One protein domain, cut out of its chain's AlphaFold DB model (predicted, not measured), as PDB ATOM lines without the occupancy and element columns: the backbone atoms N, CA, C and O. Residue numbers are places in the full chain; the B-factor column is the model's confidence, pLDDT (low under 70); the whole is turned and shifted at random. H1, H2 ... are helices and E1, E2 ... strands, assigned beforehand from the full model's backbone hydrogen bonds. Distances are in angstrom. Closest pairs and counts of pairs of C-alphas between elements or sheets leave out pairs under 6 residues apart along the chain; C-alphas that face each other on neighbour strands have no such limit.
ATOM      1  N   GLU A   2     118.878  80.045 134.240       74.75
ATOM      2  CA  GLU A   2     120.162  80.778 134.099       74.75
ATOM      3  C   GLU A   2     120.724  81.455 135.363       74.75
ATOM      4  O   GLU A   2     121.935  81.583 135.510       74.75
ATOM      5  N   TRP A   3     119.875  81.932 136.276       71.75
ATOM      6  CA  TRP A   3     120.351  82.718 137.421       71.75
ATOM      7  C   TRP A   3     121.123  81.871 138.446       71.75
ATOM      8  O   TRP A   3     122.057  82.374 139.060       71.75
ATOM      9  N   LYS A   4     120.769  80.585 138.594       72.62
ATOM     10  CA  LYS A   4     121.424  79.666 139.535       72.62
ATOM     11  C   LYS A   4     122.863  79.376 139.123       72.62
ATOM     12  O   LYS A   4     123.748  79.409 139.963       72.62
ATOM     13  N   GLU A   5     123.099  79.124 137.836       77.88
ATOM     14  CA  GLU A   5     124.448  78.880 137.311       77.88
ATOM     15  C   GLU A   5     125.323  80.133 137.397       77.88
ATOM     16  O   GLU A   5     126.470  80.046 137.822       77.88
ATOM     17  N   LYS A   6     124.764  81.310 137.077       74.94
ATOM     18  CA  LYS A   6     125.470  82.590 137.240       74.94
ATOM     19  C   LYS A   6     125.872  82.840 138.690       74.94
ATOM     20  O   LYS A   6     127.010  83.208 138.945       74.94
ATOM     21  N   LEU A   7     124.954  82.623 139.631       72.31
ATOM     22  CA  LEU A   7     125.245  82.762 141.056       72.31
ATOM     23  C   LEU A   7     126.277  81.754 141.540       72.31
ATOM     24  O   LEU A   7     127.187  82.135 142.264       72.31
ATOM     25  N   LYS A   8     126.161  80.494 141.114       75.31
ATOM     26  CA  LYS A   8     127.149  79.464 141.431       75.31
ATOM     27  C   LYS A   8     128.546  79.886 140.995       75.31
ATOM     28  O   LYS A   8     129.443  79.865 141.819       75.31
ATOM     29  N   ALA A   9     128.706  80.357 139.759       77.88
ATOM     30  CA  ALA A   9     129.997  80.823 139.254       77.88
ATOM     31  C   ALA A   9     130.552  82.042 140.018       77.88
ATOM     32  O   ALA A   9     131.761  82.177 140.159       77.88
ATOM     33  N   LEU A  10     129.682  82.935 140.503       74.44
ATOM     34  CA  LEU A  10     130.096  84.087 141.315       74.44
ATOM     35  C   LEU A  10     130.525  83.687 142.729       74.44
ATOM     36  O   LEU A  10     131.379  84.346 143.306       74.44
ATOM     37  N   LEU A  11     129.913  82.644 143.282       71.44
ATOM     38  CA  LEU A  11     130.089  82.228 144.669       71.44
ATOM     39  C   LEU A  11     131.142  81.122 144.845       71.44
ATOM     40  O   LEU A  11     131.732  81.017 145.912       71.44
ATOM     41  N   GLU A  12     131.402  80.324 143.805       73.75
ATOM     42  CA  GLU A  12     132.368  79.212 143.793       73.75
ATOM     43  C   GLU A  12     133.770  79.580 144.320       73.75
ATOM     44  O   GLU A  12     134.355  78.752 145.017       73.75
ATOM     45  N   PRO A  13     134.319  80.792 144.078       73.50
ATOM     46  CA  PRO A  13     135.616  81.175 144.641       73.50
ATOM     47  C   PRO A  13     135.642  81.284 146.169       73.50
ATOM     48  O   PRO A  13     136.723  81.269 146.748       73.50
ATOM     49  N   TYR A  14     134.479  81.433 146.804       65.56
ATOM     50  CA  TYR A  14     134.369  81.809 148.208       65.56
ATOM     51  C   TYR A  14     134.024  80.630 149.123       65.56
ATOM     52  O   TYR A  14     134.284  80.709 150.315       65.56
ATOM     53  N   GLY A  15     133.445  79.539 148.613       68.31
ATOM     54  CA  GLY A  15     133.031  78.406 149.449       68.31
ATOM     55  C   GLY A  15     132.071  77.431 148.769       68.31
ATOM     56  O   GLY A  15     131.798  77.522 147.570       68.31
ATOM     57  N   GLU A  16     131.569  76.462 149.542       72.81
ATOM     58  CA  GLU A  16     130.705  75.395 149.028       72.81
ATOM     59  C   GLU A  16     129.256  75.873 148.833       72.81
ATOM     60  O   GLU A  16     128.682  76.586 149.659       72.81
ATOM     61  N   ILE A  17     128.643  75.446 147.722       72.44
ATOM     62  CA  ILE A  17     127.277  75.817 147.344       72.44
ATOM     63  C   ILE A  17     126.425  74.569 147.170       72.44
ATOM     64  O   ILE A  17     126.602  73.795 146.227       72.44
ATOM     65  N   THR A  18     125.402  74.446 148.004       77.50
ATOM     66  CA  THR A  18     124.374  73.415 147.896       77.50
ATOM     67  C   THR A  18     123.149  73.962 147.166       77.50
ATOM     68  O   THR A  18     122.522  74.937 147.582       77.50
ATOM     69  N   GLU A  19     122.754  73.320 146.065       76.75
ATOM     70  CA  GLU A  19     121.487  73.632 145.400       76.75
ATOM     71  C   GLU A  19     120.332  72.858 146.040       76.75
ATOM     72  O   GLU A  19     120.383  71.637 146.176       76.75
ATOM     73  N   THR A  20     119.255  73.568 146.371       73.75
ATOM     74  CA  THR A  20     118.013  72.987 146.890       73.75
ATOM     75  C   THR A  20     116.819  73.363 146.010       73.75
ATOM     76  O   THR A  20     116.909  74.194 145.095       73.75
ATOM     77  N   GLU A  21     115.659  72.769 146.301       67.31
ATOM     78  CA  GLU A  21     114.395  73.125 145.644       67.31
ATOM     79  C   GLU A  21     113.993  74.589 145.890       67.31
ATOM     80  O   GLU A  21     113.358  75.199 145.032       67.31
ATOM     81  N   LYS A  22     114.401  75.167 147.031       60.53
ATOM     82  CA  LYS A  22     114.048  76.536 147.437       60.53
ATOM     83  C   LYS A  22     115.025  77.596 146.915       60.53
ATOM     84  O   LYS A  22     114.625  78.727 146.669       60.53
ATOM     85  N   GLY A  23     116.286  77.238 146.679       72.00
ATOM     86  CA  GLY A  23     117.308  78.202 146.270       72.00
ATOM     87  C   GLY A  23     118.721  77.634 146.302       72.00
ATOM     88  O   GLY A  23     118.915  76.418 146.248       72.00
ATOM     89  N   LEU A  24     119.706  78.521 146.377       67.31
ATOM     90  CA  LEU A  24     121.100  78.165 146.646       67.31
ATOM     91  C   LEU A  24     121.402  78.408 148.121       67.31
ATOM     92  O   LEU A  24     120.994  79.435 148.654       67.31
ATOM     93  N   ILE A  25     122.095  77.471 148.757       70.38
ATOM     94  CA  ILE A  25     122.652  77.622 150.098       70.38
ATOM     95  C   ILE A  25     124.162  77.681 149.924       70.38
ATOM     96  O   ILE A  25     124.756  76.730 149.427       70.38
ATOM     97  N   PHE A  26     124.762  78.799 150.293       68.25
ATOM     98  CA  PHE A  26     126.206  78.941 150.407       68.25
ATOM     99  C   PHE A  26     126.569  78.829 151.889       68.25
ATOM    100  O   PHE A  26     125.938  79.515 152.691       68.25
ATOM    101  N   GLU A  27     127.538  77.992 152.259       64.69
ATOM    102  CA  GLU A  27     127.958  77.798 153.655       64.69
ATOM    103  C   GLU A  27     129.444  78.147 153.839       64.69
ATOM    104  O   GLU A  27     130.296  77.620 153.126       64.69
ATOM    105  N   PHE A  28     129.754  78.991 154.830       61.84
ATOM    106  CA  PHE A  28     131.098  79.080 155.410       61.84
ATOM    107  C   PHE A  28     131.223  78.124 156.594       61.84
ATOM    108  O   PHE A  28     130.376  78.135 157.495       61.84
ATOM    109  N   GLY A  29     132.289  77.327 156.587       55.28
ATOM    110  CA  GLY A  29     132.806  76.608 157.750       55.28
ATOM    111  C   GLY A  29     134.199  77.126 158.106       55.28
ATOM    112  O   GLY A  29     134.800  77.851 157.313       55.28
ATOM    113  N   ASP A  30     134.697  76.768 159.286       52.50
ATOM    114  CA  ASP A  30     136.094  77.024 159.632       52.50
ATOM    115  C   ASP A  30     137.056  76.094 158.865       52.50
ATOM    116  O   ASP A  30     136.655  75.087 158.269       52.50
ATOM    117  N   ASP A  31     138.349  76.428 158.894       50.53
ATOM    118  CA  ASP A  31     139.422  75.651 158.256       50.53
ATOM    119  C   ASP A  31     139.562  74.218 158.818       50.53
ATOM    120  O   ASP A  31     140.238  73.374 158.219       50.53
ATOM    121  N   GLU A  32     138.936  73.916 159.961       51.28
ATOM    122  CA  GLU A  32     138.972  72.603 160.614       51.28
ATOM    123  C   GLU A  32     137.804  71.691 160.193       51.28
ATOM    124  O   GLU A  32     137.781  70.507 160.549       51.28
ATOM    125  N   GLY A  33     136.864  72.195 159.383       46.56
ATOM    126  CA  GLY A  33     135.669  71.458 158.981       46.56
ATOM    127  C   GLY A  33     134.685  71.253 160.135       46.56
ATOM    128  O   GLY A  33     133.856  70.335 160.071       46.56
ATOM    129  N   ASP A  34     134.770  72.074 161.189       44.06
ATOM    130  CA  ASP A  34     133.732  72.158 162.202       44.06
ATOM    131  C   ASP A  34     132.629  73.101 161.710       44.06
ATOM    132  O   ASP A  34     132.783  74.299 161.486       44.06
ATOM    133  N   PHE A  35     131.454  72.516 161.520       48.19
ATOM    134  CA  PHE A  35     130.278  73.217 161.030       48.19
ATOM    135  C   PHE A  35     129.346  73.618 162.178       48.19
ATOM    136  O   PHE A  35     128.121  73.676 162.002       48.19
ATOM    137  N   SER A  36     129.891  73.792 163.378       40.91
ATOM    138  CA  SER A  36     129.163  74.282 164.544       40.91
ATOM    139  C   SER A  36     128.902  75.799 164.465       40.91
ATOM    140  O   SER A  36     127.878  76.257 164.976       40.91
ATOM    141  N   ASP A  37     129.735  76.534 163.715       49.66
ATOM    142  CA  ASP A  37     129.719  77.996 163.551       49.66
ATOM    143  C   ASP A  37     129.349  78.446 162.112       49.66
ATOM    144  O   ASP A  37     130.010  79.278 161.500       49.66
ATOM    145  N   ARG A  38     128.261  77.899 161.551       54.66
ATOM    146  CA  ARG A  38     127.849  78.146 160.150       54.66
ATOM    147  C   ARG A  38     127.321  79.556 159.902       54.66
ATOM    148  O   ARG A  38     126.322  79.952 160.505       54.66
ATOM    149  N   LEU A  39     127.874  80.204 158.879       54.94
ATOM    150  CA  LEU A  39     127.243  81.310 158.165       54.94
ATOM    151  C   LEU A  39     126.662  80.769 156.859       54.94
ATOM    152  O   LEU A  39     127.409  80.375 155.965       54.94
ATOM    153  N   ALA A  40     125.334  80.719 156.756       58.69
ATOM    154  CA  ALA A  40     124.676  80.287 155.528       58.69
ATOM    155  C   ALA A  40     123.982  81.459 154.836       58.69
ATOM    156  O   ALA A  40     123.248  82.197 155.493       58.69
ATOM    157  N   PHE A  41     124.176  81.577 153.522       63.09
ATOM    158  CA  PHE A  41     123.463  82.504 152.647       63.09
ATOM    159  C   PHE A  41     122.474  81.717 151.805       63.09
ATOM    160  O   PHE A  41     122.860  80.903 150.965       63.09
ATOM    161  N   ILE A  42     121.188  81.956 152.031       64.50
ATOM    162  CA  ILE A  42     120.126  81.349 151.224       64.50
ATOM    163  C   ILE A  42     119.723  82.356 150.173       64.50
ATOM    164  O   ILE A  42     119.251  83.408 150.557       64.50
ATOM    165  N   ILE A  43     119.886  82.053 148.888       63.44
ATOM    166  CA  ILE A  43     119.455  82.928 147.795       63.44
ATOM    167  C   ILE A  43     118.296  82.249 147.068       63.44
ATOM    168  O   ILE A  43     118.490  81.303 146.292       63.44
ATOM    169  N   GLU A  44     117.076  82.712 147.338       61.38
ATOM    170  CA  GLU A  44     115.904  82.342 146.544       61.38
ATOM    171  C   GLU A  44     115.947  82.993 145.157       61.38
ATOM    172  O   GLU A  44     116.786  83.851 144.882       61.38
ATOM    173  N   LYS A  45     115.053  82.561 144.254       62.00
ATOM    174  CA  LYS A  45     114.964  83.101 142.891       62.00
ATOM    175  C   LYS A  45     115.011  84.635 142.945       62.00
ATOM    176  O   LYS A  45     114.059  85.232 143.438       62.00
ATOM    177  N   PRO A  46     116.070  85.268 142.416       61.16
ATOM    178  CA  PRO A  46     116.217  86.698 142.529       61.16
ATOM    179  C   PRO A  46     115.191  87.347 141.618       61.16
ATOM    180  O   PRO A  46     115.286  87.272 140.391       61.16
ATOM    181  N   GLU A  47     114.173  87.943 142.227       57.25
ATOM    182  CA  GLU A  47     113.288  88.872 141.530       57.25
ATOM    183  C   GLU A  47     114.032  90.194 141.275       57.25
ATOM    184  O   GLU A  47     113.747  90.886 140.300       57.25
ATOM    185  N   GLU A  48     115.062  90.479 142.085       66.38
ATOM    186  CA  GLU A  48     115.793  91.744 142.112       66.38
ATOM    187  C   GLU A  48     117.311  91.506 142.227       66.38
ATOM    188  O   GLU A  48     117.865  91.271 143.300       66.38
ATOM    189  N   TRP A  49     118.000  91.567 141.085       71.94
ATOM    190  CA  TRP A  49     119.445  91.321 140.962       71.94
ATOM    191  C   TRP A  49     120.354  92.194 141.857       71.94
ATOM    192  O   TRP A  49     121.367  91.683 142.325       71.94
ATOM    193  N   PRO A  50     120.023  93.457 142.187       70.44
ATOM    194  CA  PRO A  50     120.848  94.235 143.112       70.44
ATOM    195  C   PRO A  50     121.018  93.589 144.492       70.44
ATOM    196  O   PRO A  50     122.103  93.631 145.057       70.44
ATOM    197  N   LEU A  51     119.988  92.925 145.025       68.31
ATOM    198  CA  LEU A  51     120.087  92.247 146.323       68.31
ATOM    199  C   LEU A  51     121.008  91.020 146.264       68.31
ATOM    200  O   LEU A  51     121.651  90.678 147.255       68.31
ATOM    201  N   VAL A  52     121.111  90.392 145.090       69.75
ATOM    202  CA  VAL A  52     122.104  89.346 144.827       69.75
ATOM    203  C   VAL A  52     123.515  89.913 144.886       69.75
ATOM    204  O   VAL A  52     124.382  89.314 145.511       69.75
ATOM    205  N   GLU A  53     123.753  91.070 144.270       71.12
ATOM    206  CA  GLU A  53     125.071  91.706 144.293       71.12
ATOM    207  C   GLU A  53     125.485  92.124 145.710       71.12
ATOM    208  O   GLU A  53     126.653  91.968 146.058       71.12
ATOM    209  N   VAL A  54     124.543  92.593 146.539       68.12
ATOM    210  CA  VAL A  54     124.790  92.855 147.970       68.12
ATOM    211  C   VAL A  54     125.236  91.580 148.675       68.12
ATOM    212  O   VAL A  54     126.248  91.596 149.366       68.12
ATOM    213  N   ALA A  55     124.507  90.476 148.492       68.19
ATOM    214  CA  ALA A  55     124.831  89.209 149.139       68.19
ATOM    215  C   ALA A  55     126.209  88.682 148.707       68.19
ATOM    216  O   ALA A  55     127.003  88.304 149.557       68.19
ATOM    217  N   VAL A  56     126.518  88.711 147.404       70.00
ATOM    218  CA  VAL A  56     127.816  88.260 146.869       70.00
ATOM    219  C   VAL A  56     128.966  89.128 147.379       70.00
ATOM    220  O   VAL A  56     130.002  88.595 147.753       70.00
ATOM    221  N   LYS A  57     128.800  90.455 147.416       72.31
ATOM    222  CA  LYS A  57     129.845  91.355 147.922       72.31
ATOM    223  C   LYS A  57     130.040  91.231 149.427       72.31
ATOM    224  O   LYS A  57     131.176  91.194 149.866       72.31
ATOM    225  N   ALA A  58     128.957  91.094 150.192       67.56
ATOM    226  CA  ALA A  58     129.061  90.798 151.614       67.56
ATOM    227  C   ALA A  58     129.814  89.478 151.842       67.56
ATOM    228  O   ALA A  58     130.710  89.440 152.672       67.56
ATOM    229  N   ILE A  59     129.507  88.423 151.075       65.31
ATOM    230  CA  ILE A  59     130.235  87.142 151.109       65.31
ATOM    231  C   ILE A  59     131.723  87.328 150.796       65.31
ATOM    232  O   ILE A  59     132.553  86.781 151.513       65.31
ATOM    233  N   ALA A  60     132.066  88.093 149.757       68.88
ATOM    234  CA  ALA A  60     133.458  88.357 149.395       68.88
ATOM    235  C   ALA A  60     134.213  89.086 150.521       68.88
ATOM    236  O   ALA A  60     135.283  88.638 150.920       68.88
ATOM    237  N   ASP A  61     133.629  90.141 151.090       67.56
ATOM    238  CA  ASP A  61     134.243  90.870 152.208       67.56
ATOM    239  C   ASP A  61     134.377  89.967 153.451       67.56
ATOM    240  O   ASP A  61     135.403  89.974 154.127       67.56
ATOM    241  N   LEU A  62     133.387  89.105 153.708       62.88
ATOM    242  CA  LEU A  62     133.422  88.113 154.787       62.88
ATOM    243  C   LEU A  62     134.536  87.069 154.614       62.88
ATOM    244  O   LEU A  62     135.048  86.588 155.617       62.88
ATOM    245  N   THR A  63     134.920  86.719 153.381       58.50
ATOM    246  CA  THR A  63     136.004  85.744 153.121       58.50
ATOM    247  C   THR A  63     137.395  86.280 153.387       58.50
ATOM    248  O   THR A  63     138.301  85.505 153.680       58.50
ATOM    249  N   ASP A  64     137.568  87.596 153.294       59.09
ATOM    250  CA  ASP A  64     138.852  88.257 153.524       59.09
ATOM    251  C   ASP A  64     139.130  88.481 155.029       59.09
ATOM    252  O   ASP A  64     140.202  88.967 155.411       59.09
ATOM    253  N   HIS A  65     138.189  88.104 155.902       54.38
ATOM    254  CA  HIS A  65     138.240  88.298 157.349       54.38
ATOM    255  C   HIS A  65     138.034  86.971 158.110       54.38
ATOM    256  O   HIS A  65     137.138  86.199 157.789       54.38
ATOM    257  N   ASP A  66     138.822  86.717 159.167       53.16
ATOM    258  CA  ASP A  66     138.598  85.576 160.075       53.16
ATOM    259  C   ASP A  66     137.242  85.747 160.786       53.16
ATOM    260  O   ASP A  66     137.098  86.624 161.642       53.16
ATOM    261  N   VAL A  67     136.236  84.939 160.430       51.03
ATOM    262  CA  VAL A  67     134.856  85.055 160.936       51.03
ATOM    263  C   VAL A  67     134.734  84.488 162.364       51.03
ATOM    264  O   VAL A  67     134.829  83.275 162.550       51.03
ATOM    265  N   PRO A  68     134.472  85.307 163.406       45.44
ATOM    266  CA  PRO A  68     134.049  84.828 164.712       45.44
ATOM    267  C   PRO A  68     132.569  84.432 164.616       45.44
ATOM    268  O   PRO A  68     131.708  85.251 164.302       45.44
ATOM    269  N   GLY A  69     132.290  83.150 164.834       45.56
ATOM    270  CA  GLY A  69     131.039  82.492 164.457       45.56
ATOM    271  C   GLY A  69     129.700  82.997 165.032       45.56
ATOM    272  O   GLY A  69     129.618  83.893 165.871       45.56
ATOM    273  N   ARG A  70     128.648  82.258 164.619       46.25
ATOM    274  CA  ARG A  70     127.239  82.203 165.098       46.25
ATOM    275  C   ARG A  70     126.164  83.087 164.452       46.25
ATOM    276  O   ARG A  70     125.086  83.221 165.041       46.25
ATOM    277  N   ASN A  71     126.349  83.595 163.237       44.78
ATOM    278  CA  ASN A  71     125.269  84.294 162.528       44.78
ATOM    279  C   ASN A  71     124.829  83.566 161.263       44.78
ATOM    280  O   ASN A  71     125.605  82.890 160.613       44.78
ATOM    281  N   LEU A  72     123.547  83.693 160.936       42.84
ATOM    282  CA  LEU A  72     122.890  83.064 159.801       42.84
ATOM    283  C   LEU A  72     122.150  84.158 159.030       42.84
ATOM    284  O   LEU A  72     121.385  84.908 159.626       42.84
ATOM    285  N   PHE A  73     122.320  84.240 157.710       48.84
ATOM    286  CA  PHE A  73     121.597  85.212 156.887       48.84
ATOM    287  C   PHE A  73     120.819  84.479 155.809       48.84
ATOM    288  O   PHE A  73     121.346  84.075 154.779       48.84
ATOM    289  N   ALA A  74     119.523  84.285 156.036       41.72
ATOM    290  CA  ALA A  74     118.673  83.671 155.031       41.72
ATOM    291  C   ALA A  74     117.935  84.737 154.211       41.72
ATOM    292  O   ALA A  74     117.081  85.463 154.720       41.72
ATOM    293  N   PHE A  75     118.218  84.781 152.911       50.41
ATOM    294  CA  PHE A  75     117.563  85.659 151.951       50.41
ATOM    295  C   PHE A  75     116.382  84.876 151.361       50.41
ATOM    296  O   PHE A  75     116.508  84.130 150.394       50.41
ATOM    297  N   GLY A  76     115.214  85.010 151.996       36.66
ATOM    298  CA  GLY A  76     113.940  84.541 151.434       36.66
ATOM    299  C   GLY A  76     113.177  83.462 152.210       36.66
ATOM    300  O   GLY A  76     111.984  83.330 151.974       36.66
ATOM    301  N   PHE A  77     113.749  82.768 153.204       34.97
ATOM    302  CA  PHE A  77     112.961  81.870 154.075       34.97
ATOM    303  C   PHE A  77     113.645  81.544 155.409       34.97
ATOM    304  O   PHE A  77     114.847  81.715 155.559       34.97
ATOM    305  N   THR A  78     112.879  81.011 156.366       38.44
ATOM    306  CA  THR A  78     113.365  80.426 157.629       38.44
ATOM    307  C   THR A  78     113.969  79.036 157.383       38.44
ATOM    308  O   THR A  78     113.235  78.128 156.981       38.44
ATOM    309  N   PRO A  79     115.271  78.812 157.598       40.06
ATOM    310  CA  PRO A  79     115.848  77.488 157.465       40.06
ATOM    311  C   PRO A  79     115.711  76.656 158.746       40.06
ATOM    312  O   PRO A  79     115.392  77.166 159.817       40.06
ATOM    313  N   ASP A  80     115.954  75.352 158.617       37.75
ATOM    314  CA  ASP A  80     115.679  74.328 159.635       37.75
ATOM    315  C   ASP A  80     116.850  74.132 160.626       37.75
ATOM    316  O   ASP A  80     117.231  73.013 160.969       37.75
ATOM    317  N   PHE A  81     117.482  75.229 161.062       47.69
ATOM    318  CA  PHE A  81     118.594  75.202 162.019       47.69
ATOM    319  C   PHE A  81     118.580  76.399 162.982       47.69
ATOM    320  O   PHE A  81     117.938  77.418 162.742       47.69
ATOM    321  N   LYS A  82     119.243  76.257 164.140       48.28
ATOM    322  CA  LYS A  82     119.218  77.249 165.229       48.28
ATOM    323  C   LYS A  82     120.049  78.487 164.852       48.28
ATOM    324  O   LYS A  82     121.259  78.469 165.026       48.28
ATOM    325  N   GLY A  83     119.403  79.556 164.386       54.06
ATOM    326  CA  GLY A  83     120.039  80.844 164.089       54.06
ATOM    327  C   GLY A  83     119.022  81.982 163.963       54.06
ATOM    328  O   GLY A  83     117.820  81.742 163.837       54.06
ATOM    329  N   THR A  84     119.492  83.230 164.027       56.12
ATOM    330  CA  THR A  84     118.657  84.403 163.722       56.12
ATOM    331  C   THR A  84     118.489  84.494 162.213       56.12
ATOM    332  O   THR A  84     119.476  84.410 161.505       56.12
ATOM    333  N   VAL A  85     117.269  84.672 161.709       62.88
ATOM    334  CA  VAL A  85     117.017  84.839 160.272       62.88
ATOM    335  C   VAL A  85     116.761  86.305 159.971       62.88
ATOM    336  O   VAL A  85     115.826  86.890 160.515       62.88
ATOM    337  N   LEU A  86     117.570  86.887 159.086       66.00
ATOM    338  CA  LEU A  86     117.384  88.245 158.582       66.00
ATOM    339  C   LEU A  86     117.123  88.214 157.083       66.00
ATOM    340  O   LEU A  86     117.986  87.824 156.302       66.00
ATOM    341  N   ARG A  87     115.919  88.637 156.698       73.50
ATOM    342  CA  ARG A  87     115.499  88.716 155.301       73.50
ATOM    343  C   ARG A  87     116.126  89.939 154.625       73.50
ATOM    344  O   ARG A  87     116.133  91.010 155.227       73.50
ATOM    345  N   LEU A  88     116.576  89.790 153.375       74.94
ATOM    346  CA  LEU A  88     116.799  90.925 152.475       74.94
ATOM    347  C   LEU A  88     115.592  91.187 151.575       74.94
ATOM    348  O   LEU A  88     114.949  90.245 151.106       74.94
ATOM    349  N   GLY A  89     115.322  92.458 151.293       77.12
ATOM    350  CA  GLY A  89     114.283  92.864 150.348       77.12
ATOM    351  C   GLY A  89     114.448  94.295 149.844       77.12
ATOM    352  O   GLY A  89     115.348  95.021 150.273       77.12
ATOM    353  N   LEU A  90     113.561  94.705 148.939       84.31
ATOM    354  CA  LEU A  90     113.324  96.116 148.659       84.31
ATOM    355  C   LEU A  90     112.219  96.658 149.556       84.31
ATOM    356  O   LEU A  90     111.230  95.987 149.852       84.31
ATOM    357  N   PHE A  91     112.409  97.898 149.979       87.75
ATOM    358  CA  PHE A  91     111.520  98.597 150.886       87.75
ATOM    359  C   PHE A  91     111.109  99.947 150.304       87.75
ATOM    360  O   PHE A  91     111.829 100.570 149.513       87.75
ATOM    361  N   ASP A  92     109.966 100.441 150.769       89.06
ATOM    362  CA  ASP A  92     109.643 101.853 150.639       89.06
ATOM    363  C   ASP A  92     110.622 102.661 151.497       89.06
ATOM    364  O   ASP A  92     110.749 102.454 152.704       89.06
ATOM    365  N   GLY A  93     111.337 103.586 150.862       89.31
ATOM    366  CA  GLY A  93     112.365 104.372 151.528       89.31
ATOM    367  C   GLY A  93     112.921 105.475 150.641       89.31
ATOM    368  O   GLY A  93     112.686 105.522 149.430       89.31
ATOM    369  N   LYS A  94     113.663 106.392 151.261       92.62
ATOM    370  CA  LYS A  94     114.316 107.506 150.581       92.62
ATOM    371  C   LYS A  94     115.699 107.073 150.070       92.62
ATOM    372  O   LYS A  94     116.525 106.659 150.883       92.62
ATOM    373  N   PRO A  95     115.987 107.223 148.769       91.75
ATOM    374  CA  PRO A  95     117.330 107.011 148.232       91.75
ATOM    375  C   PRO A  95     118.372 107.950 148.855       91.75
ATOM    376  O   PRO A  95     118.097 109.135 149.074       91.75
ATOM    377  N   GLY A  96     119.571 107.430 149.112       91.81
ATOM    378  CA  GLY A  96     120.720 108.131 149.698       91.81
ATOM    379  C   GLY A  96     120.696 108.254 151.227       91.81
ATOM    380  O   GLY A  96     121.622 108.839 151.801       91.81
ATOM    381  N   ALA A  97     119.645 107.741 151.873       92.56
ATOM    382  CA  ALA A  97     119.453 107.765 153.324       92.56
ATOM    383  C   ALA A  97     119.912 106.468 154.023       92.56
ATOM    384  O   ALA A  97     119.664 106.303 155.215       92.56
ATOM    385  N   GLY A  98     120.559 105.555 153.295       92.12
ATOM    386  CA  GLY A  98     121.029 104.275 153.809       92.12
ATOM    387  C   GLY A  98     120.007 103.141 153.661       92.12
ATOM    388  O   GLY A  98     118.880 103.355 153.187       92.12
ATOM    389  N   PRO A  99     120.395 101.913 154.056       93.06
ATOM    390  CA  PRO A  99     119.522 100.750 154.057       93.06
ATOM    391  C   PRO A  99     118.265 100.969 154.892       93.06
ATOM    392  O   PRO A  99     118.247 101.717 155.871       93.06
ATOM    393  N   VAL A 100     117.203 100.269 154.512       93.75
ATOM    394  CA  VAL A 100     115.964 100.217 155.275       93.75
ATOM    395  C   VAL A 100     116.033  99.054 156.255       93.75
ATOM    396  O   VAL A 100     116.309  97.927 155.857       93.75
ATOM    397  N   ILE A 101     115.770  99.320 157.532       93.31
ATOM    398  CA  ILE A 101     115.604  98.306 158.572       93.31
ATOM    399  C   ILE A 101     114.130  98.268 158.966       93.31
ATOM    400  O   ILE A 101     113.589  99.241 159.503       93.31
ATOM    401  N   GLY A 102     113.491  97.136 158.706       92.00
ATOM    402  CA  GLY A 102     112.129  96.852 159.119       92.00
ATOM    403  C   GLY A 102     112.066  96.113 160.456       92.00
ATOM    404  O   GLY A 102     112.731  96.485 161.435       92.00
ATOM    405  N   ASP A 103     111.253  95.068 160.506       89.19
ATOM    406  CA  ASP A 103     111.067  94.205 161.663       89.19
ATOM    407  C   ASP A 103     112.208  93.181 161.728       89.19
ATOM    408  O   ASP A 103     112.289  92.224 160.956       89.19
ATOM    409  N   VAL A 104     113.139  93.435 162.650       83.62
ATOM    410  CA  VAL A 104     114.325  92.616 162.936       83.62
ATOM    411  C   VAL A 104     114.546  92.552 164.449       83.62
ATOM    412  O   VAL A 104     114.064  93.427 165.175       83.62
ATOM    413  N   PRO A 105     115.300  91.566 164.966       80.62
ATOM    414  CA  PRO A 105     115.696  91.560 166.368       80.62
ATOM    415  C   PRO A 105     116.440  92.841 166.755       80.62
ATOM    416  O   PRO A 105     117.301  93.319 166.018       80.62
ATOM    417  N   GLU A 106     116.172  93.352 167.959       82.06
ATOM    418  CA  GLU A 106     116.753  94.605 168.477       82.06
ATOM    419  C   GLU A 106     118.291  94.625 168.415       82.06
ATOM    420  O   GLU A 106     118.905  95.673 168.229       82.06
ATOM    421  N   LYS A 107     118.925  93.450 168.517       77.94
ATOM    422  CA  LYS A 107     120.376  93.291 168.379       77.94
ATOM    423  C   LYS A 107     120.904  93.819 167.037       77.94
ATOM    424  O   LYS A 107     121.930  94.485 167.038       77.94
ATOM    425  N   ALA A 108     120.206  93.577 165.925       79.62
ATOM    426  CA  ALA A 108     120.628  94.045 164.602       79.62
ATOM    427  C   ALA A 108     120.594  95.580 164.500       79.62
ATOM    428  O   ALA A 108     121.489  96.186 163.919       79.62
ATOM    429  N   VAL A 109     119.603  96.216 165.137       86.75
ATOM    430  CA  VAL A 109     119.507  97.682 165.215       86.75
ATOM    431  C   VAL A 109     120.664  98.255 166.037       86.75
ATOM    432  O   VAL A 109     121.330  99.185 165.596       86.75
ATOM    433  N   LYS A 110     120.965  97.651 167.193       85.62
ATOM    434  CA  LYS A 110     122.089  98.070 168.049       85.62
ATOM    435  C   LYS A 110     123.445  97.940 167.360       85.62
ATOM    436  O   LYS A 110     124.319  98.765 167.594       85.62
ATOM    437  N   ILE A 111     123.622  96.915 166.527       83.44
ATOM    438  CA  ILE A 111     124.829  96.739 165.713       83.44
ATOM    439  C   ILE A 111     124.949  97.879 164.697       83.44
ATOM    440  O   ILE A 111     126.006  98.500 164.620       83.44
ATOM    441  N   ALA A 112     123.871  98.220 163.984       87.88
ATOM    442  CA  ALA A 112     123.880  99.354 163.058       87.88
ATOM    443  C   ALA A 112     124.283 100.664 163.762       87.88
ATOM    444  O   ALA A 112     125.155 101.383 163.283       87.88
ATOM    445  N   GLU A 113     123.697 100.931 164.934       92.25
ATOM    446  CA  GLU A 113     123.984 102.124 165.742       92.25
ATOM    447  C   GLU A 113     125.421 102.152 166.270       92.25
ATOM    448  O   GLU A 113     126.070 103.192 166.227       92.25
ATOM    449  N   ARG A 114     125.944 101.016 166.748       90.69
ATOM    450  CA  ARG A 114     127.315 100.911 167.267       90.69
ATOM    451  C   ARG A 114     128.377 101.158 166.194       90.69
ATOM    452  O   ARG A 114     129.451 101.647 166.528       90.69
ATOM    453  N   ASN A 115     128.078 100.815 164.943       85.88
ATOM    454  CA  ASN A 115     128.988 100.979 163.808       85.88
ATOM    455  C   ASN A 115     128.750 102.281 163.028       85.88
ATOM    456  O   ASN A 115     129.278 102.427 161.927       85.88
ATOM    457  N   ASP A 116     127.941 103.206 163.561       92.31
ATOM    458  CA  ASP A 116     127.582 104.469 162.904       92.31
ATOM    459  C   ASP A 116     127.051 104.273 161.465       92.31
ATOM    460  O   ASP A 116     127.253 105.105 160.575       92.31
ATOM    461  N   ILE A 117     126.359 103.154 161.217       91.75
ATOM    462  CA  ILE A 117     125.768 102.860 159.910       91.75
ATOM    463  C   ILE A 117     124.471 103.652 159.801       91.75
ATOM    464  O   ILE A 117     123.510 103.407 160.527       91.75
ATOM    465  N   GLU A 118     124.432 104.608 158.876       92.56
ATOM    466  CA  GLU A 118     123.219 105.365 158.582       92.56
ATOM    467  C   GLU A 118     122.148 104.427 158.007       92.56
ATOM    468  O   GLU A 118     122.404 103.705 157.044       92.56
ATOM    469  N   TYR A 119     120.951 104.433 158.591       94.19
ATOM    470  CA  TYR A 119     119.827 103.616 158.144       94.19
ATOM    471  C   TYR A 119     118.504 104.365 158.309       94.19
ATOM    472  O   TYR A 119     118.382 105.320 159.080       94.19
ATOM    473  N   GLN A 120     117.474 103.883 157.622       95.31
ATOM    474  CA  GLN A 120     116.100 104.354 157.773       95.31
ATOM    475  C   GLN A 120     115.193 103.237 158.288       95.31
ATOM    476  O   GLN A 120     115.424 102.058 158.035       95.31
ATOM    477  N   ARG A 121     114.143 103.597 159.029       94.62
ATOM    478  CA  ARG A 121     113.132 102.633 159.487       94.62
ATOM    479  C   ARG A 121     112.081 102.429 158.401       94.62
ATOM    480  O   ARG A 121     111.567 103.408 157.865       94.62
ATOM    481  N   GLY A 122     111.742 101.175 158.124       90.62
ATOM    482  CA  GLY A 122     110.680 100.798 157.189       90.62
ATOM    483  C   GLY A 122     109.641  99.881 157.821       90.62
ATOM    484  O   GLY A 122     109.805  99.414 158.946       90.62
ATOM    485  N   SER A 123     108.562  99.629 157.084       86.19
ATOM    486  CA  SER A 123     107.591  98.576 157.391       86.19
ATOM    487  C   SER A 123     107.942  97.292 156.636       86.19
ATOM    488  O   SER A 123     108.240  97.368 155.445       86.19
ATOM    489  N   GLY A 124     107.835  96.134 157.291       84.88
ATOM    490  CA  GLY A 124     108.084  94.814 156.694       84.88
ATOM    491  C   GLY A 124     109.257  94.081 157.342       84.88
ATOM    492  O   GLY A 124     110.045  94.691 158.049       84.88
ATOM    493  N   ASP A 125     109.379  92.777 157.110       83.94
ATOM    494  CA  ASP A 125     110.386  91.940 157.775       83.94
ATOM    495  C   ASP A 125     111.775  92.070 157.127       83.94
ATOM    496  O   ASP A 125     111.910  91.898 155.912       83.94
ATOM    497  N   GLY A 126     112.818  92.267 157.943       85.88
ATOM    498  CA  GLY A 126     114.216  92.223 157.494       85.88
ATOM    499  C   GLY A 126     114.910  93.577 157.302       85.88
ATOM    500  O   GLY A 126     114.505  94.599 157.856       85.88
ATOM    501  N   ILE A 127     116.000  93.559 156.536       88.00
ATOM    502  CA  ILE A 127     116.789  94.735 156.139       88.00
ATOM    503  C   ILE A 127     116.870  94.806 154.612       88.00
ATOM    504  O   ILE A 127     116.635  93.812 153.934       88.00
ATOM    505  N   GLY A 128     117.202  95.948 154.027       88.75
ATOM    506  CA  GLY A 128     117.203  96.026 152.573       88.75
ATOM    507  C   GLY A 128     117.507  97.383 151.981       88.75
ATOM    508  O   GLY A 128     117.960  98.294 152.669       88.75
ATOM    509  N   LEU A 129     117.254  97.507 150.682       89.69
ATOM    510  CA  LEU A 129     117.464  98.745 149.935       89.69
ATOM    511  C   LEU A 129     116.135  99.473 149.702       89.69
ATOM    512  O   LEU A 129     115.095  98.826 149.562       89.69
ATOM    513  N   PRO A 130     116.135 100.812 149.619       88.94
ATOM    514  CA  PRO A 130     114.983 101.531 149.097       88.94
ATOM    515  C   PRO A 130     114.782 101.201 147.606       88.94
ATOM    516  O   PRO A 130     115.751 100.997 146.879       88.94
ATOM    517  N   GLY A 131     113.540 101.203 147.113       84.31
ATOM    518  CA  GLY A 131     113.230 100.795 145.729       84.31
ATOM    519  C   GLY A 131     114.018 101.512 144.612       84.31
ATOM    520  O   GLY A 131     114.280 100.920 143.572       84.31
ATOM    521  N   ASN A 132     114.446 102.762 144.833       86.88
ATOM    522  CA  ASN A 132     115.289 103.543 143.910       86.88
ATOM    523  C   ASN A 132     116.673 103.845 144.513       86.88
ATOM    524  O   ASN A 132     117.114 104.993 144.498       86.88
ATOM    525  N   PHE A 133     117.310 102.848 145.124       88.69
ATOM    526  CA  PHE A 133     118.567 102.990 145.858       88.69
ATOM    527  C   PHE A 133     119.719 103.620 145.063       88.69
ATOM    528  O   PHE A 133     119.785 103.591 143.835       88.69
ATOM    529  N   THR A 134     120.654 104.184 145.818       91.44
ATOM    530  CA  THR A 134     121.924 104.740 145.352       91.44
ATOM    531  C   THR A 134     123.082 103.804 145.690       91.44
ATOM    532  O   THR A 134     122.952 102.912 146.526       91.44
ATOM    533  N   GLU A 135     124.249 104.049 145.096       88.19
ATOM    534  CA  GLU A 135     125.489 103.340 145.445       88.19
ATOM    535  C   GLU A 135     125.831 103.466 146.940       88.19
ATOM    536  O   GLU A 135     126.209 102.486 147.571       88.19
ATOM    537  N   LYS A 136     125.569 104.631 147.548       89.69
ATOM    538  CA  LYS A 136     125.737 104.840 148.994       89.69
ATOM    539  C   LYS A 136     124.844 103.908 149.821       89.69
ATOM    540  O   LYS A 136     125.293 103.361 150.824       89.69
ATOM    541  N   ASP A 137     123.583 103.737 149.420       89.50
ATOM    542  CA  ASP A 137     122.656 102.840 150.128       89.50
ATOM    543  C   ASP A 137     123.127 101.385 150.021       89.50
ATOM    544  O   ASP A 137     123.042 100.624 150.981       89.50
ATOM    545  N   PHE A 138     123.655 101.027 148.851       85.44
ATOM    546  CA  PHE A 138     124.190  99.710 148.552       85.44
ATOM    547  C   PHE A 138     125.428  99.380 149.399       85.44
ATOM    548  O   PHE A 138     125.459  98.345 150.060       85.44
ATOM    549  N   GLU A 139     126.411 100.282 149.456       87.56
ATOM    550  CA  GLU A 139     127.601 100.130 150.305       87.56
ATOM    551  C   GLU A 139     127.246 100.059 151.797       87.56
ATOM    552  O   GLU A 139     127.803  99.249 152.536       87.56
ATOM    553  N   ALA A 140     126.304 100.889 152.251       89.94
ATOM    554  CA  ALA A 140     125.861 100.878 153.641       89.94
ATOM    555  C   ALA A 140     125.131  99.574 154.009       89.94
ATOM    556  O   ALA A 140     125.290  99.087 155.127       89.94
ATOM    557  N   LEU A 141     124.377  98.971 153.080       87.62
ATOM    558  CA  LEU A 141     123.759  97.666 153.311       87.62
ATOM    559  C   LEU A 141     124.797  96.540 153.405       87.62
ATOM    560  O   LEU A 141     124.648  95.681 154.269       87.62
ATOM    561  N   ILE A 142     125.845  96.550 152.572       82.31
ATOM    562  CA  ILE A 142     126.944  95.569 152.666       82.31
ATOM    563  C   ILE A 142     127.581  95.628 154.054       82.31
ATOM    564  O   ILE A 142     127.613  94.615 154.749       82.31
ATOM    565  N   LYS A 143     127.969  96.828 154.502       85.12
ATOM    566  CA  LYS A 143     128.547  97.041 155.839       85.12
ATOM    567  C   LYS A 143     127.614  96.608 156.962       85.12
ATOM    568  O   LYS A 143     128.068  96.119 157.988       85.12
ATOM    569  N   LEU A 144     126.306  96.798 156.794       86.06
ATOM    570  CA  LEU A 144     125.330  96.348 157.781       86.06
ATOM    571  C   LEU A 144     125.272  94.821 157.852       86.06
ATOM    572  O   LEU A 144     125.262  94.267 158.948       86.06
ATOM    573  N   VAL A 145     125.235  94.143 156.704       79.69
ATOM    574  CA  VAL A 145     125.252  92.674 156.645       79.69
ATOM    575  C   VAL A 145     126.534  92.134 157.278       79.69
ATOM    576  O   VAL A 145     126.457  91.245 158.121       79.69
ATOM    577  N   GLU A 146     127.680  92.723 156.940       74.50
ATOM    578  CA  GLU A 146     128.984  92.407 157.522       74.50
ATOM    579  C   GLU A 146     128.979  92.598 159.047       74.50
ATOM    580  O   GLU A 146     129.191  91.648 159.796       74.50
ATOM    581  N   ALA A 147     128.640  93.792 159.540       77.81
ATOM    582  CA  ALA A 147     128.650  94.090 160.971       77.81
ATOM    583  C   ALA A 147     127.718  93.167 161.770       77.81
ATOM    584  O   ALA A 147     128.048  92.750 162.884       77.81
ATOM    585  N   ILE A 148     126.555  92.811 161.210       74.56
ATOM    586  CA  ILE A 148     125.661  91.842 161.849       74.56
ATOM    587  C   ILE A 148     126.294  90.450 161.845       74.56
ATOM    588  O   ILE A 148     126.144  89.731 162.831       74.56
ATOM    589  N   ALA A 149     127.002  90.066 160.778       69.12
ATOM    590  CA  ALA A 149     127.624  88.751 160.663       69.12
ATOM    591  C   ALA A 149     128.748  88.551 161.677       69.12
ATOM    592  O   ALA A 149     128.847  87.476 162.263       69.12
ATOM    593  N   PHE A 150     129.515  89.603 161.948       66.44
ATOM    594  CA  PHE A 150     130.613  89.595 162.910       66.44
ATOM    595  C   PHE A 150     130.213  89.972 164.347       66.44
ATOM    596  O   PHE A 150     131.035  89.920 165.262       66.44
ATOM    597  N   GLU A 151     128.963  90.393 164.560       65.44
ATOM    598  CA  GLU A 151     128.513  91.037 165.800       65.44
ATOM    599  C   GLU A 151     129.408  92.206 166.263       65.44
ATOM    600  O   GLU A 151     129.582  92.415 167.474       65.44
TER     601      GLU A 151
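AT A GLANCE: This is residues 2 to 151 of the 152 residues of an uncharacterized protein of Thermococcus eurythermalis (UniProt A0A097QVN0). Two four-stranded sheets stand edge near edge along the long axis, one with H1 and H2 over one face, the other a curled sheet with H4 over it and H3 near its rim; H2 and H4 pack on each other in the middle, and H2 reaches both sheets. The first half, H1 to E4, and the second half, E5 to H4, are joined by the long stretch of residues 76 to 87. The printed part has 150 residues, with four named helices and eight named strands in the order H1 E1 E2 E3 H2 E4 E5 E6 H3 E7 E8 H4, and its class is mixed, helices and strands. The sheets run E1 E2 E3 E4 and E5 E8 E6 E7, both mixed. The whole is compact, with a radius of gyration of the C-alphas of 14.5 A and spans of 41 by 35 by 27 A.

IN THESE COORDINATES: H1, residues 2 to 11, begins at C-alpha 2 at (120.162, 80.778, 134.099) and is 14.6 A long. E1, residues 16 to 19, E2, residues 24 to 28, 13.3 A, and E3, residues 39 to 43, 13.1 A, follow. H2, residues 49 to 63, is 21.3 A long and begins at C-alpha 49 at (119.445, 91.321, 140.962). Then come E4, residues 73 to 75, E5, residues 88 to 91, and E6, residues 100 to 103. H3, residues 106 to 114, is 12.4 A long. E7, residues 120 to 125, is 13.7 A long, and E8, residues 127 to 130, follows after one residue. H4, residues 135 to 150, is 22.8 A long and ends at C-alpha 150 at (130.613, 89.595, 162.910).

HOW THE PARTS SIT: E1, E2 and E3 form a meander, each strand the antiparallel neighbour of the one before; E1 and E2 are a hairpin, with N 18 and O 25 at 2.8 A, and so are E2 and E3, with N 26 and O 41 at 2.9 A. E4 is parallel to E3, with N 75 and O 42 at 2.9 A. E3, H2 and E4 are a strand-helix-strand unit, two parallel neighbour strands with a helix between, whose crossover is left-handed. H1 and H2 lie on the same face of this sheet, making two layers, at heights over the sheet of 9.7 A and 10.3 A. H1 and H2 are close but not clearly touching, the C-alphas of Leu 11 and Val 56 being 6.8 A apart. The closest C-alphas of E4 and E5 are those of Phe 75 and Leu 88, 5.3 A apart. In the curled second sheet, E5 is parallel to E8, with N 91 and O 129 at 2.9 A; E8 is antiparallel to E6, with N 100 and O 128 at 2.8 A; and E6 is parallel to E7, with N 101 and O 120 at 2.8 A. E6, H3 and E7 are a second such unit, with a right-handed crossover. H2 and H4 make two layers with this sheet; H4 lies over E8 at a height over the sheet of 9.9 A, along the strands. H3 only grazes the sheet, with residues 108 to 112. H2 and H4 touch, closest at the C-alphas of Ala 58 and Ile 142, 5.3 A, at a steep tilt of 45 degrees. H3 touches residues 144 to 148 of H4, closest at the C-alphas of Ala 108 and Ile 148, 6.1 A. In H1, H2, H3 and H4 every O i to N i+4 pair is within hydrogen-bond range.

THE WHOLE: The two C-alphas farthest apart are those of Glu 32 and Lys 94, 43.9 A. The printed part has no cut, and the link from E4 to E5, 12 residues, is long. The mean pLDDT of the printed part is 71.7, and 64 residues are under 70, among them residues 26 to 48 and 58 to 86.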